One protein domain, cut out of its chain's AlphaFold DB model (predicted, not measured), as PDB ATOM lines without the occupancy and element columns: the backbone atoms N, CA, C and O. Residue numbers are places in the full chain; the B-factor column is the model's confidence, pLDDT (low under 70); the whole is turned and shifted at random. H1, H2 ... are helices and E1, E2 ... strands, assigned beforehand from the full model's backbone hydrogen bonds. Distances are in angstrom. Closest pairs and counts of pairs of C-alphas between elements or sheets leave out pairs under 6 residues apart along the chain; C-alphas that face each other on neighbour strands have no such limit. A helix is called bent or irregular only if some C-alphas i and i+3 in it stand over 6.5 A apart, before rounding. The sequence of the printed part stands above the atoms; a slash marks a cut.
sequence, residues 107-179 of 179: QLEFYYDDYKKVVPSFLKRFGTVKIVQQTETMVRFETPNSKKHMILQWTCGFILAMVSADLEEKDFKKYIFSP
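Overview. This is residues 107 to 179 of the 179 residues of an uncharacterized protein of Caenorhabditis brenneri (UniProt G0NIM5). A twisted five-stranded antiparallel sheet has two short helices packed on it at separate places, H2 crossing its strands and H1 running along them. Four strands, E2 to E5, form a meander, each the antiparallel neighbour of the one before, and E1 adds an edge beside E5. The printed part has 73 residues, ordered E1 H1 E2 E3 E4 E5 H2, mixed in class; the sheet order is E1 E5 E4 E3 E2. It is compact, radius of gyration of the C-alphas 11.9 A, spanning 32 by 30 by 19 A.

Arrangement. Edge strand E1, residues 107 to 110, is antiparallel to E5, residues 158 to 164, with N 108 and O 160 2.8 A apart. H1, residues 115 to 126, is on the sheet at a height of 8.8 A, only just over E4, residues 148 to 153, with 3 C-alphas falling on it; it runs along the strands, at 16 degrees to E4 on the local plane. E2, residues 131 to 134, forms a hairpin with E3, residues 138 to 142; N 140 and O 133 are 2.8 A apart. E3 and E4 form a hairpin, with N 141 and O 150 at 2.8 A, as do E4 and E5, with N 151 and O 161 at 2.9 A. H2, residues 169 to 176, is on the sheet at a height of 9.4 A and runs across the strands, at 72 degrees to E5 on the local plane; their closest C-alphas, of Ala 161 and Ile 176, are 7.2 A apart. H1 and H2 are apart. O i to N i+4 pairs are within hydrogen-bond range in 6 of 8 for H1 and 2 of 4 for H2.

Along the chain. E1 begins at C-alpha 107 (-16.998, 29.764, -15.341) and measures 10.0 A. H1 measures 16.6 A and is only just irregular, C-alphas 116 and 119 being 6.7 A apart. E2, E3, E4 and E5 measure 7.1, 13.6, 16.0 and 19.0 A. H2, 11.2 A, is irregular, C-alphas 170 and 173 being 7.2 A apart, and ends at C-alpha 176 (-22.782, 25.339, -17.897).

Size, cuts and confidence. The C-alphas farthest apart, of Asp 113 and Ser 146, are 34.1 A apart. The printed part has no cut, and its six links are tight. Mean pLDDT of the printed part is 88.8; residues 115 and 179 are under 70.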
ATOM      1  N   GLN A 107     -16.342  29.108 -14.206       95.44
ATOM      2  CA  GLN A 107     -16.998  29.764 -15.341       95.44
ATOM      3  C   GLN A 107     -16.711  31.258 -15.409       95.44
ATOM      4  O   GLN A 107     -16.773  31.956 -14.395       95.44
ATOM      5  N   LEU A 108     -16.389  31.729 -16.609       94.38
ATOM      6  CA  LEU A 108     -16.235  33.134 -16.953       94.38
ATOM      7  C   LEU A 108     -17.220  33.456 -18.074       94.38
ATOM      8  O   LEU A 108     -17.129  32.909 -19.170       94.38
ATOM      9  N   GLU A 109     -18.136  34.366 -17.791       92.50
ATOM     10  CA  GLU A 109     -19.112  34.905 -18.722       92.50
ATOM     11  C   GLU A 109     -18.718  36.333 -19.105       92.50
ATOM     12  O   GLU A 109     -18.409  37.152 -18.237       92.50
ATOM     13  N   PHE A 110     -18.718  36.637 -20.400       89.19
ATOM     14  CA  PHE A 110     -18.415  37.970 -20.906       89.19
ATOM     15  C   PHE A 110     -19.138  38.272 -22.218       89.19
ATOM     16  O   PHE A 110     -19.619  37.380 -22.923       89.19
ATOM     17  N   TYR A 111     -19.238  39.561 -22.540       82.56
ATOM     18  CA  TYR A 111     -20.087  40.061 -23.617       82.56
ATOM     19  C   TYR A 111     -19.330  41.020 -24.533       82.56
ATOM     20  O   TYR A 111     -18.584  41.875 -24.070       82.56
ATOM     21  N   TYR A 112     -19.561  40.883 -25.839       78.06
ATOM     22  CA  TYR A 112     -19.012  41.739 -26.888       78.06
ATOM     23  C   TYR A 112     -20.017  41.868 -28.033       78.06
ATOM     24  O   TYR A 112     -20.642  40.876 -28.408       78.06
ATOM     25  N   ASP A 113     -20.126  43.063 -28.617       73.62
ATOM     26  CA  ASP A 113     -21.089  43.347 -29.691       73.62
ATOM     27  C   ASP A 113     -20.711  42.664 -31.023       73.62
ATOM     28  O   ASP A 113     -21.578  42.239 -31.786       73.62
ATOM     29  N   ASP A 114     -19.412  42.514 -31.309       75.81
ATOM     30  CA  ASP A 114     -18.910  41.938 -32.565       75.81
ATOM     31  C   ASP A 114     -18.421  40.496 -32.378       75.81
ATOM     32  O   ASP A 114     -17.222  40.214 -32.264       75.81
ATOM     33  N   TYR A 115     -19.370  39.560 -32.371       68.44
ATOM     34  CA  TYR A 115     -19.092  38.142 -32.145       68.44
ATOM     35  C   TYR A 115     -18.117  37.527 -33.160       68.44
ATOM     36  O   TYR A 115     -17.345  36.629 -32.814       68.44
ATOM     37  N   LYS A 116     -18.112  38.028 -34.405       73.19
ATOM     38  CA  LYS A 116     -17.282  37.487 -35.494       73.19
ATOM     39  C   LYS A 116     -15.797  37.743 -35.264       73.19
ATOM     40  O   LYS A 116     -14.970  36.992 -35.774       73.19
ATOM     41  N   LYS A 117     -15.447  38.777 -34.493       78.06
ATOM     42  CA  LYS A 117     -14.052  39.092 -34.155       78.06
ATOM     43  C   LYS A 117     -13.564  38.402 -32.891       78.06
ATOM     44  O   LYS A 117     -12.363  38.148 -32.787       78.06
ATOM     45  N   VAL A 118     -14.457  38.088 -31.952       80.25
ATOM     46  CA  VAL A 118     -14.078  37.582 -30.624       80.25
ATOM     47  C   VAL A 118     -13.418  36.214 -30.717       80.25
ATOM     48  O   VAL A 118     -12.286  36.072 -30.267       80.25
ATOM     49  N   VAL A 119     -14.064  35.224 -31.342       86.81
ATOM     50  CA  VAL A 119     -13.533  33.848 -31.376       86.81
ATOM     51  C   VAL A 119     -12.185  33.769 -32.108       86.81
ATOM     52  O   VAL A 119     -11.236  33.254 -31.515       86.81
ATOM     53  N   PRO A 120     -12.010  34.331 -33.324       88.81
ATOM     54  CA  PRO A 120     -10.700  34.324 -33.979       88.81
ATOM     55  C   PRO A 120      -9.621  35.057 -33.170       88.81
ATOM     56  O   PRO A 120      -8.478  34.602 -33.112       88.81
ATOM     57  N   SER A 121      -9.974  36.170 -32.515       89.38
ATOM     58  CA  SER A 121      -9.035  36.924 -31.674       89.38
ATOM     59  C   SER A 121      -8.644  36.153 -30.419       89.38
ATOM     60  O   SER A 121      -7.465  36.141 -30.065       89.38
ATOM     61  N   PHE A 122      -9.607  35.487 -29.777       91.44
ATOM     62  CA  PHE A 122      -9.369  34.602 -28.646       91.44
ATOM     63  C   PHE A 122      -8.416  33.483 -29.052       91.44
ATOM     64  O   PHE A 122      -7.344  33.377 -28.472       91.44
ATOM     65  N   LEU A 123      -8.745  32.712 -30.093       91.00
ATOM     66  CA  LEU A 123      -7.932  31.578 -30.546       91.00
ATOM     67  C   LEU A 123      -6.501  32.004 -30.895       91.00
ATOM     68  O   LEU A 123      -5.539  31.369 -30.463       91.00
ATOM     69  N   LYS A 124      -6.345  33.135 -31.596       92.38
ATOM     70  CA  LYS A 124      -5.031  33.695 -31.937       92.38
ATOM     71  C   LYS A 124      -4.197  34.040 -30.698       92.38
ATOM     72  O   LYS A 124      -2.994  33.803 -30.692       92.38
ATOM     73  N   ARG A 125      -4.808  34.636 -29.668       92.88
ATOM     74  CA  ARG A 125      -4.124  35.076 -28.433       92.88
ATOM     75  C   ARG A 125      -3.916  33.940 -27.430       92.88
ATOM     76  O   ARG A 125      -2.934  33.937 -26.679       92.88
ATOM     77  N   PHE A 126      -4.842  32.988 -27.402       93.06
ATOM     78  CA  PHE A 126      -4.767  31.806 -26.556       93.06
ATOM     79  C   PHE A 126      -3.565  30.949 -26.957       93.06
ATOM     80  O   PHE A 126      -2.805  30.525 -26.087       93.06
ATOM     81  N   GLY A 127      -3.291  30.872 -28.262       87.88
ATOM     82  CA  GLY A 127      -2.072  30.289 -28.807       87.88
ATOM     83  C   GLY A 127      -2.199  28.786 -29.008       87.88
ATOM     84  O   GLY A 127      -3.286  28.267 -29.258       87.88
ATOM     85  N   THR A 128      -1.071  28.085 -28.941       78.62
ATOM     86  CA  THR A 128      -0.971  26.666 -29.296       78.62
ATOM     87  C   THR A 128      -1.539  25.774 -28.189       78.62
ATOM     88  O   THR A 128      -0.803  25.211 -27.385       78.62
ATOM     89  N   VAL A 129      -2.863  25.649 -28.142       84.81
ATOM     90  CA  VAL A 129      -3.573  24.675 -27.303       84.81
ATOM     91  C   VAL A 129      -4.275  23.678 -28.215       84.81
ATOM     92  O   VAL A 129      -4.859  24.058 -29.231       84.81
ATOM     93  N   LYS A 130      -4.201  22.387 -27.884       93.62
ATOM     94  CA  LYS A 130      -4.812  21.335 -28.696       93.62
ATOM     95  C   LYS A 130      -6.334  21.447 -28.632       93.62
ATOM     96  O   LYS A 130      -6.941  21.252 -27.579       93.62
ATOM     97  N   ILE A 131      -6.939  21.736 -29.778       95.44
ATOM     98  CA  ILE A 131      -8.389  21.709 -29.960       95.44
ATOM     99  C   ILE A 131      -8.803  20.253 -30.170       95.44
ATOM    100  O   ILE A 131      -8.315  19.594 -31.086       95.44
ATOM    101  N   VAL A 132      -9.691  19.752 -29.315       95.94
ATOM    102  CA  VAL A 132     -10.190  18.364 -29.375       95.94
ATOM    103  C   VAL A 132     -11.592  18.270 -29.966       95.94
ATOM    104  O   VAL A 132     -12.010  17.200 -30.392       95.94
ATOM    105  N   GLN A 133     -12.320  19.386 -30.005       94.75
ATOM    106  CA  GLN A 133     -13.649  19.476 -30.597       94.75
ATOM    107  C   GLN A 133     -13.923  20.926 -30.992       94.75
ATOM    108  O   GLN A 133     -13.598  21.848 -30.245       94.75
ATOM    109  N   GLN A 134     -14.537  21.128 -32.152       93.06
ATOM    110  CA  GLN A 134     -14.978  22.438 -32.610       93.06
ATOM    111  C   GLN A 134     -16.301  22.292 -33.356       93.06
ATOM    112  O   GLN A 134     -16.441  21.428 -34.218       93.06
ATOM    113  N   THR A 135     -17.257  23.148 -33.017       90.81
ATOM    114  CA  THR A 135     -18.560  23.259 -33.676       90.81
ATOM    115  C   THR A 135     -18.796  24.708 -34.095       90.81
ATOM    116  O   THR A 135     -17.959  25.585 -33.870       90.81
ATOM    117  N   GLU A 136     -19.955  24.992 -34.687       88.00
ATOM    118  CA  GLU A 136     -20.347  26.358 -35.058       88.00
ATOM    119  C   GLU A 136     -20.486  27.307 -33.857       88.00
ATOM    120  O   GLU A 136     -20.485  28.527 -34.032       88.00
ATOM    121  N   THR A 137     -20.625  26.764 -32.642       88.88
ATOM    122  CA  THR A 137     -20.931  27.549 -31.434       88.88
ATOM    123  C   THR A 137     -20.017  27.272 -30.244       88.88
ATOM    124  O   THR A 137     -20.241  27.840 -29.170       88.88
ATOM    125  N   MET A 138     -19.009  26.409 -30.405       91.94
ATOM    126  CA  MET A 138     -18.119  26.011 -29.319       91.94
ATOM    127  C   MET A 138     -16.741  25.543 -29.815       91.94
ATOM    128  O   MET A 138     -16.623  24.917 -30.868       91.94
ATOM    129  N   VAL A 139     -15.697  25.815 -29.028       93.69
ATOM    130  CA  VAL A 139     -14.372  25.188 -29.147       93.69
ATOM    131  C   VAL A 139     -13.991  24.554 -27.813       93.69
ATOM    132  O   VAL A 139     -14.127  25.188 -26.766       93.69
ATOM    133  N   ARG A 140     -13.492  23.317 -27.853       95.94
ATOM    134  CA  ARG A 140     -13.009  22.555 -26.700       95.94
ATOM    135  C   ARG A 140     -11.509  22.346 -26.792       95.94
ATOM    136  O   ARG A 140     -10.997  21.889 -27.814       95.94
ATOM    137  N   PHE A 141     -10.835  22.606 -25.688       96.62
ATOM    138  CA  PHE A 141      -9.392  22.545 -25.549       96.62
ATOM    139  C   PHE A 141      -8.999  21.455 -24.553       96.62
ATOM    140  O   PHE A 141      -9.597  21.337 -23.477       96.62
ATOM    141  N   GLU A 142      -7.976  20.683 -24.906       96.50
ATOM    142  CA  GLU A 142      -7.293  19.797 -23.963       96.50
ATOM    143  C   GLU A 142      -6.543  20.636 -22.919       96.50
ATOM    144  O   GLU A 142      -5.998  21.699 -23.231       96.50
ATOM    145  N   THR A 143      -6.510  20.158 -21.676       96.62
ATOM    146  CA  THR A 143      -5.660  20.727 -20.622       96.62
ATOM    147  C   THR A 143      -4.601  19.703 -20.212       96.62
ATOM    148  O   THR A 143      -4.760  18.519 -20.510       96.62
ATOM    149  N   PRO A 144      -3.529  20.103 -19.502       96.44
ATOM    150  CA  PRO A 144      -2.553  19.150 -18.971       96.44
ATOM    151  C   PRO A 144      -3.173  18.105 -18.029       96.44
ATOM    152  O   PRO A 144      -2.656  16.996 -17.909       96.44
ATOM    153  N   ASN A 145      -4.291  18.435 -17.374       96.94
ATOM    154  CA  ASN A 145      -5.078  17.475 -16.613       96.94
ATOM    155  C   ASN A 145      -6.003  16.706 -17.565       96.94
ATOM    156  O   ASN A 145      -7.040  17.216 -17.979       96.94
ATOM    157  N   SER A 146      -5.671  15.447 -17.857       96.44
ATOM    158  CA  SER A 146      -6.429  14.604 -18.795       96.44
ATOM    159  C   SER A 146      -7.887  14.350 -18.396       96.44
ATOM    160  O   SER A 146      -8.676  13.891 -19.216       96.44
ATOM    161  N   LYS A 147      -8.269  14.653 -17.148       97.88
ATOM    162  CA  LYS A 147      -9.653  14.551 -16.666       97.88
ATOM    163  C   LYS A 147     -10.462  15.826 -16.883       97.88
ATOM    164  O   LYS A 147     -11.662  15.819 -16.624       97.88
ATOM    165  N   LYS A 148      -9.839  16.921 -17.328       97.38
ATOM    166  CA  LYS A 148     -10.488  18.224 -17.484       97.38
ATOM    167  C   LYS A 148     -10.206  18.814 -18.859       97.38
ATOM    168  O   LYS A 148      -9.074  18.827 -19.332       97.38
ATOM    169  N   HIS A 149     -11.237  19.379 -19.467       97.38
ATOM    170  CA  HIS A 149     -11.133  20.192 -20.672       97.38
ATOM    171  C   HIS A 149     -11.611  21.614 -20.377       97.38
ATOM    172  O   HIS A 149     -12.366  21.851 -19.433       97.38
ATOM    173  N   MET A 150     -11.199  22.557 -21.218       96.75
ATOM    174  CA  MET A 150     -11.780  23.896 -21.249       96.75
ATOM    175  C   MET A 150     -12.682  24.023 -22.469       96.75
ATOM    176  O   MET A 150     -12.350  23.512 -23.536       96.75
ATOM    177  N   ILE A 151     -13.806  24.715 -22.335       95.31
ATOM    178  CA  ILE A 151     -14.668  25.071 -23.462       95.31
ATOM    179  C   ILE A 151     -14.822  26.584 -23.553       95.31
ATOM    180  O   ILE A 151     -14.925  27.254 -22.529       95.31
ATOM    181  N   LEU A 152     -14.866  27.096 -24.779       93.81
ATOM    182  CA  LEU A 152     -15.369  28.422 -25.120       93.81
ATOM    183  C   LEU A 152     -16.653  28.233 -25.929       93.81
ATOM    184  O   LEU A 152     -16.592  27.659 -27.011       93.81
ATOM    185  N   GLN A 153     -17.792  28.715 -25.436       91.62
ATOM    186  CA  GLN A 153     -19.096  28.657 -26.109       91.62
ATOM    187  C   GLN A 153     -19.639  30.067 -26.366       91.62
ATOM    188  O   GLN A 153     -19.413  30.960 -25.552       91.62
ATOM    189  N   TRP A 154     -20.372  30.269 -27.471       89.38
ATOM    190  CA  TRP A 154     -20.909  31.587 -27.856       89.38
ATOM    191  C   TRP A 154     -22.388  31.607 -28.290       89.38
ATOM    192  O   TRP A 154     -22.780  32.390 -29.154       89.38
ATOM    193  N   THR A 155     -23.248  30.767 -27.702       82.12
ATOM    194  CA  THR A 155     -24.685  30.726 -28.064       82.12
ATOM    195  C   THR A 155     -25.529  31.845 -27.447       82.12
ATOM    196  O   THR A 155     -26.543  32.221 -28.025       82.12
ATOM    197  N   CYS A 156     -25.169  32.337 -26.257       73.06
ATOM    198  CA  CYS A 156     -25.975  33.289 -25.472       73.06
ATOM    199  C   CYS A 156     -25.094  34.365 -24.805       73.06
ATOM    200  O   CYS A 156     -25.377  34.793 -23.694       73.06
ATOM    201  N   GLY A 157     -24.000  34.750 -25.468       83.50
ATOM    202  CA  GLY A 157     -22.842  35.409 -24.849       83.50
ATOM    203  C   GLY A 157     -21.632  34.474 -24.851       83.50
ATOM    204  O   GLY A 157     -21.767  33.312 -25.241       83.50
ATOM    205  N   PHE A 158     -20.458  34.970 -24.456       89.81
ATOM    206  CA  PHE A 158     -19.235  34.170 -24.418       89.81
ATOM    207  C   PHE A 158     -19.053  33.547 -23.045       89.81
ATOM    208  O   PHE A 158     -19.019  34.251 -22.038       89.81
ATOM    209  N   ILE A 159     -18.921  32.224 -23.016       92.88
ATOM    210  CA  ILE A 159     -18.707  31.471 -21.786       92.88
ATOM    211  C   ILE A 159     -17.454  30.625 -21.932       92.88
ATOM    212  O   ILE A 159     -17.384  29.744 -22.788       92.88
ATOM    213  N   LEU A 160     -16.487  30.884 -21.059       94.69
ATOM    214  CA  LEU A 160     -15.355  30.011 -20.795       94.69
ATOM    215  C   LEU A 160     -15.685  29.143 -19.587       94.69
ATOM    216  O   LEU A 160     -16.043  29.668 -18.533       94.69
ATOM    217  N   ALA A 161     -15.558  27.827 -19.717       96.06
ATOM    218  CA  ALA A 161     -15.837  26.916 -18.615       96.06
ATOM    219  C   ALA A 161     -14.833  25.770 -18.532       96.06
ATOM    220  O   ALA A 161     -14.413  25.211 -19.545       96.06
ATOM    221  N   MET A 162     -14.512  25.386 -17.297       97.25
ATOM    222  CA  MET A 162     -13.810  24.142 -17.000       97.25
ATOM    223  C   MET A 162     -14.817  23.006 -16.847       97.25
ATOM    224  O   MET A 162     -15.742  23.059 -16.025       97.25
ATOM    225  N   VAL A 163     -14.634  21.964 -17.649       96.75
ATOM    226  CA  VAL A 163     -15.532  20.812 -17.740       96.75
ATOM    227  C   VAL A 163     -14.753  19.520 -17.568       96.75
ATOM    228  O   VAL A 163     -13.547  19.468 -17.797       96.75
ATOM    229  N   SER A 164     -15.458  18.453 -17.209       96.38
ATOM    230  CA  SER A 164     -14.864  17.122 -17.231       96.38
ATOM    231  C   SER A 164     -14.522  16.708 -18.668       96.38
ATOM    232  O   SER A 164     -15.215  17.084 -19.620       96.38
ATOM    233  N   ALA A 165     -13.438  15.957 -18.852       96.50
ATOM    234  CA  ALA A 165     -13.013  15.468 -20.165       96.50
ATOM    235  C   ALA A 165     -13.999  14.443 -20.760       96.50
ATOM    236  O   ALA A 165     -14.160  14.380 -21.976       96.50
ATOM    237  N   ASP A 166     -14.730  13.719 -19.913       95.62
ATOM    238  CA  ASP A 166     -15.783  12.771 -20.298       95.62
ATOM    239  C   ASP A 166     -17.147  13.431 -20.569       95.62
ATOM    240  O   ASP A 166     -18.069  12.757 -21.021       95.62
ATOM    241  N   LEU A 167     -17.290  14.742 -20.330       94.44
ATOM    242  CA  LEU A 167     -18.553  15.436 -20.560       94.44
ATOM    243  C   LEU A 167     -18.912  15.392 -22.054       94.44
ATOM    244  O   LEU A 167     -18.116  15.798 -22.913       94.44
ATOM    245  N   GLU A 168     -20.122  14.916 -22.345       90.62
ATOM    246  CA  GLU A 168     -20.673  14.838 -23.694       90.62
ATOM    247  C   GLU A 168     -21.272  16.178 -24.141       90.62
ATOM    248  O   GLU A 168     -21.823  16.938 -23.343       90.62
ATOM    249  N   GLU A 169     -21.227  16.448 -25.450       86.19
ATOM    250  CA  GLU A 169     -21.687  17.719 -26.027       86.19
ATOM    251  C   GLU A 169     -23.147  18.041 -25.688       86.19
ATOM    252  O   GLU A 169     -23.478  19.178 -25.340       86.19
ATOM    253  N   LYS A 170     -24.019  17.027 -25.724       87.69
ATOM    254  CA  LYS A 170     -25.451  17.164 -25.413       87.69
ATOM    255  C   LYS A 170     -25.702  17.692 -23.994       87.69
ATOM    256  O   LYS A 170     -26.721  18.336 -23.747       87.69
ATOM    257  N   ASP A 171     -24.758  17.462 -23.081       89.44
ATOM    258  CA  ASP A 171     -24.853  17.831 -21.673       89.44
ATOM    259  C   ASP A 171     -24.181  19.179 -21.364       89.44
ATOM    260  O   ASP A 171     -24.375  19.718 -20.272       89.44
ATOM    261  N   PHE A 172     -23.456  19.784 -22.315       84.38
ATOM    262  CA  PHE A 172     -22.729  21.044 -22.103       84.38
ATOM    263  C   PHE A 172     -23.635  22.177 -21.642       84.38
ATOM    264  O   PHE A 172     -23.357  22.804 -20.622       84.38
ATOM    265  N   LYS A 173     -24.756  22.412 -22.338       81.62
ATOM    266  CA  LYS A 173     -25.692  23.480 -21.954       81.62
ATOM    267  C   LYS A 173     -26.196  23.278 -20.526       81.62
ATOM    268  O   LYS A 173     -26.132  24.197 -19.717       81.62
ATOM    269  N   LYS A 174     -26.641  22.066 -20.192       85.75
ATOM    270  CA  LYS A 174     -27.121  21.746 -18.842       85.75
ATOM    271  C   LYS A 174     -26.025  21.949 -17.799       85.75
ATOM    272  O   LYS A 174     -26.301  22.479 -16.732       85.75
ATOM    273  N   TYR A 175     -24.798  21.542 -18.103       83.94
ATOM    274  CA  TYR A 175     -23.664  21.662 -17.198       83.94
ATOM    275  C   TYR A 175     -23.293  23.124 -16.924       83.94
ATOM    276  O   TYR A 175     -23.156  23.522 -15.767       83.94
ATOM    277  N   ILE A 176     -23.171  23.929 -17.981       78.94
ATOM    278  CA  ILE A 176     -22.782  25.339 -17.897       78.94
ATOM    279  C   ILE A 176     -23.849  26.150 -17.166       78.94
ATOM    280  O   ILE A 176     -23.526  26.904 -16.257       78.94
ATOM    281  N   PHE A 177     -25.122  25.958 -17.503       75.81
ATOM    282  CA  PHE A 177     -26.212  26.734 -16.910       75.81
ATOM    283  C   PHE A 177     -26.774  26.110 -15.621       75.81
ATOM    284  O   PHE A 177     -27.786  26.585 -15.106       75.81
ATOM    285  N   SER A 178     -26.146  25.052 -15.088       72.12
ATOM    286  CA  SER A 178     -26.543  24.483 -13.795       72.12
ATOM    287  C   SER A 178     -26.081  25.368 -12.625       72.12
ATOM    288  O   SER A 178     -24.929  25.817 -12.627       72.12
ATOM    289  N   PRO A 179     -26.955  25.619 -11.630       54.97
ATOM    290  CA  PRO A 179     -26.626  26.432 -10.463       54.97
ATOM    291  C   PRO A 179     -25.521  25.841  -9.578       54.97
ATOM    292  O   PRO A 179     -25.199  24.633  -9.658       54.97
TER     293      PRO A 179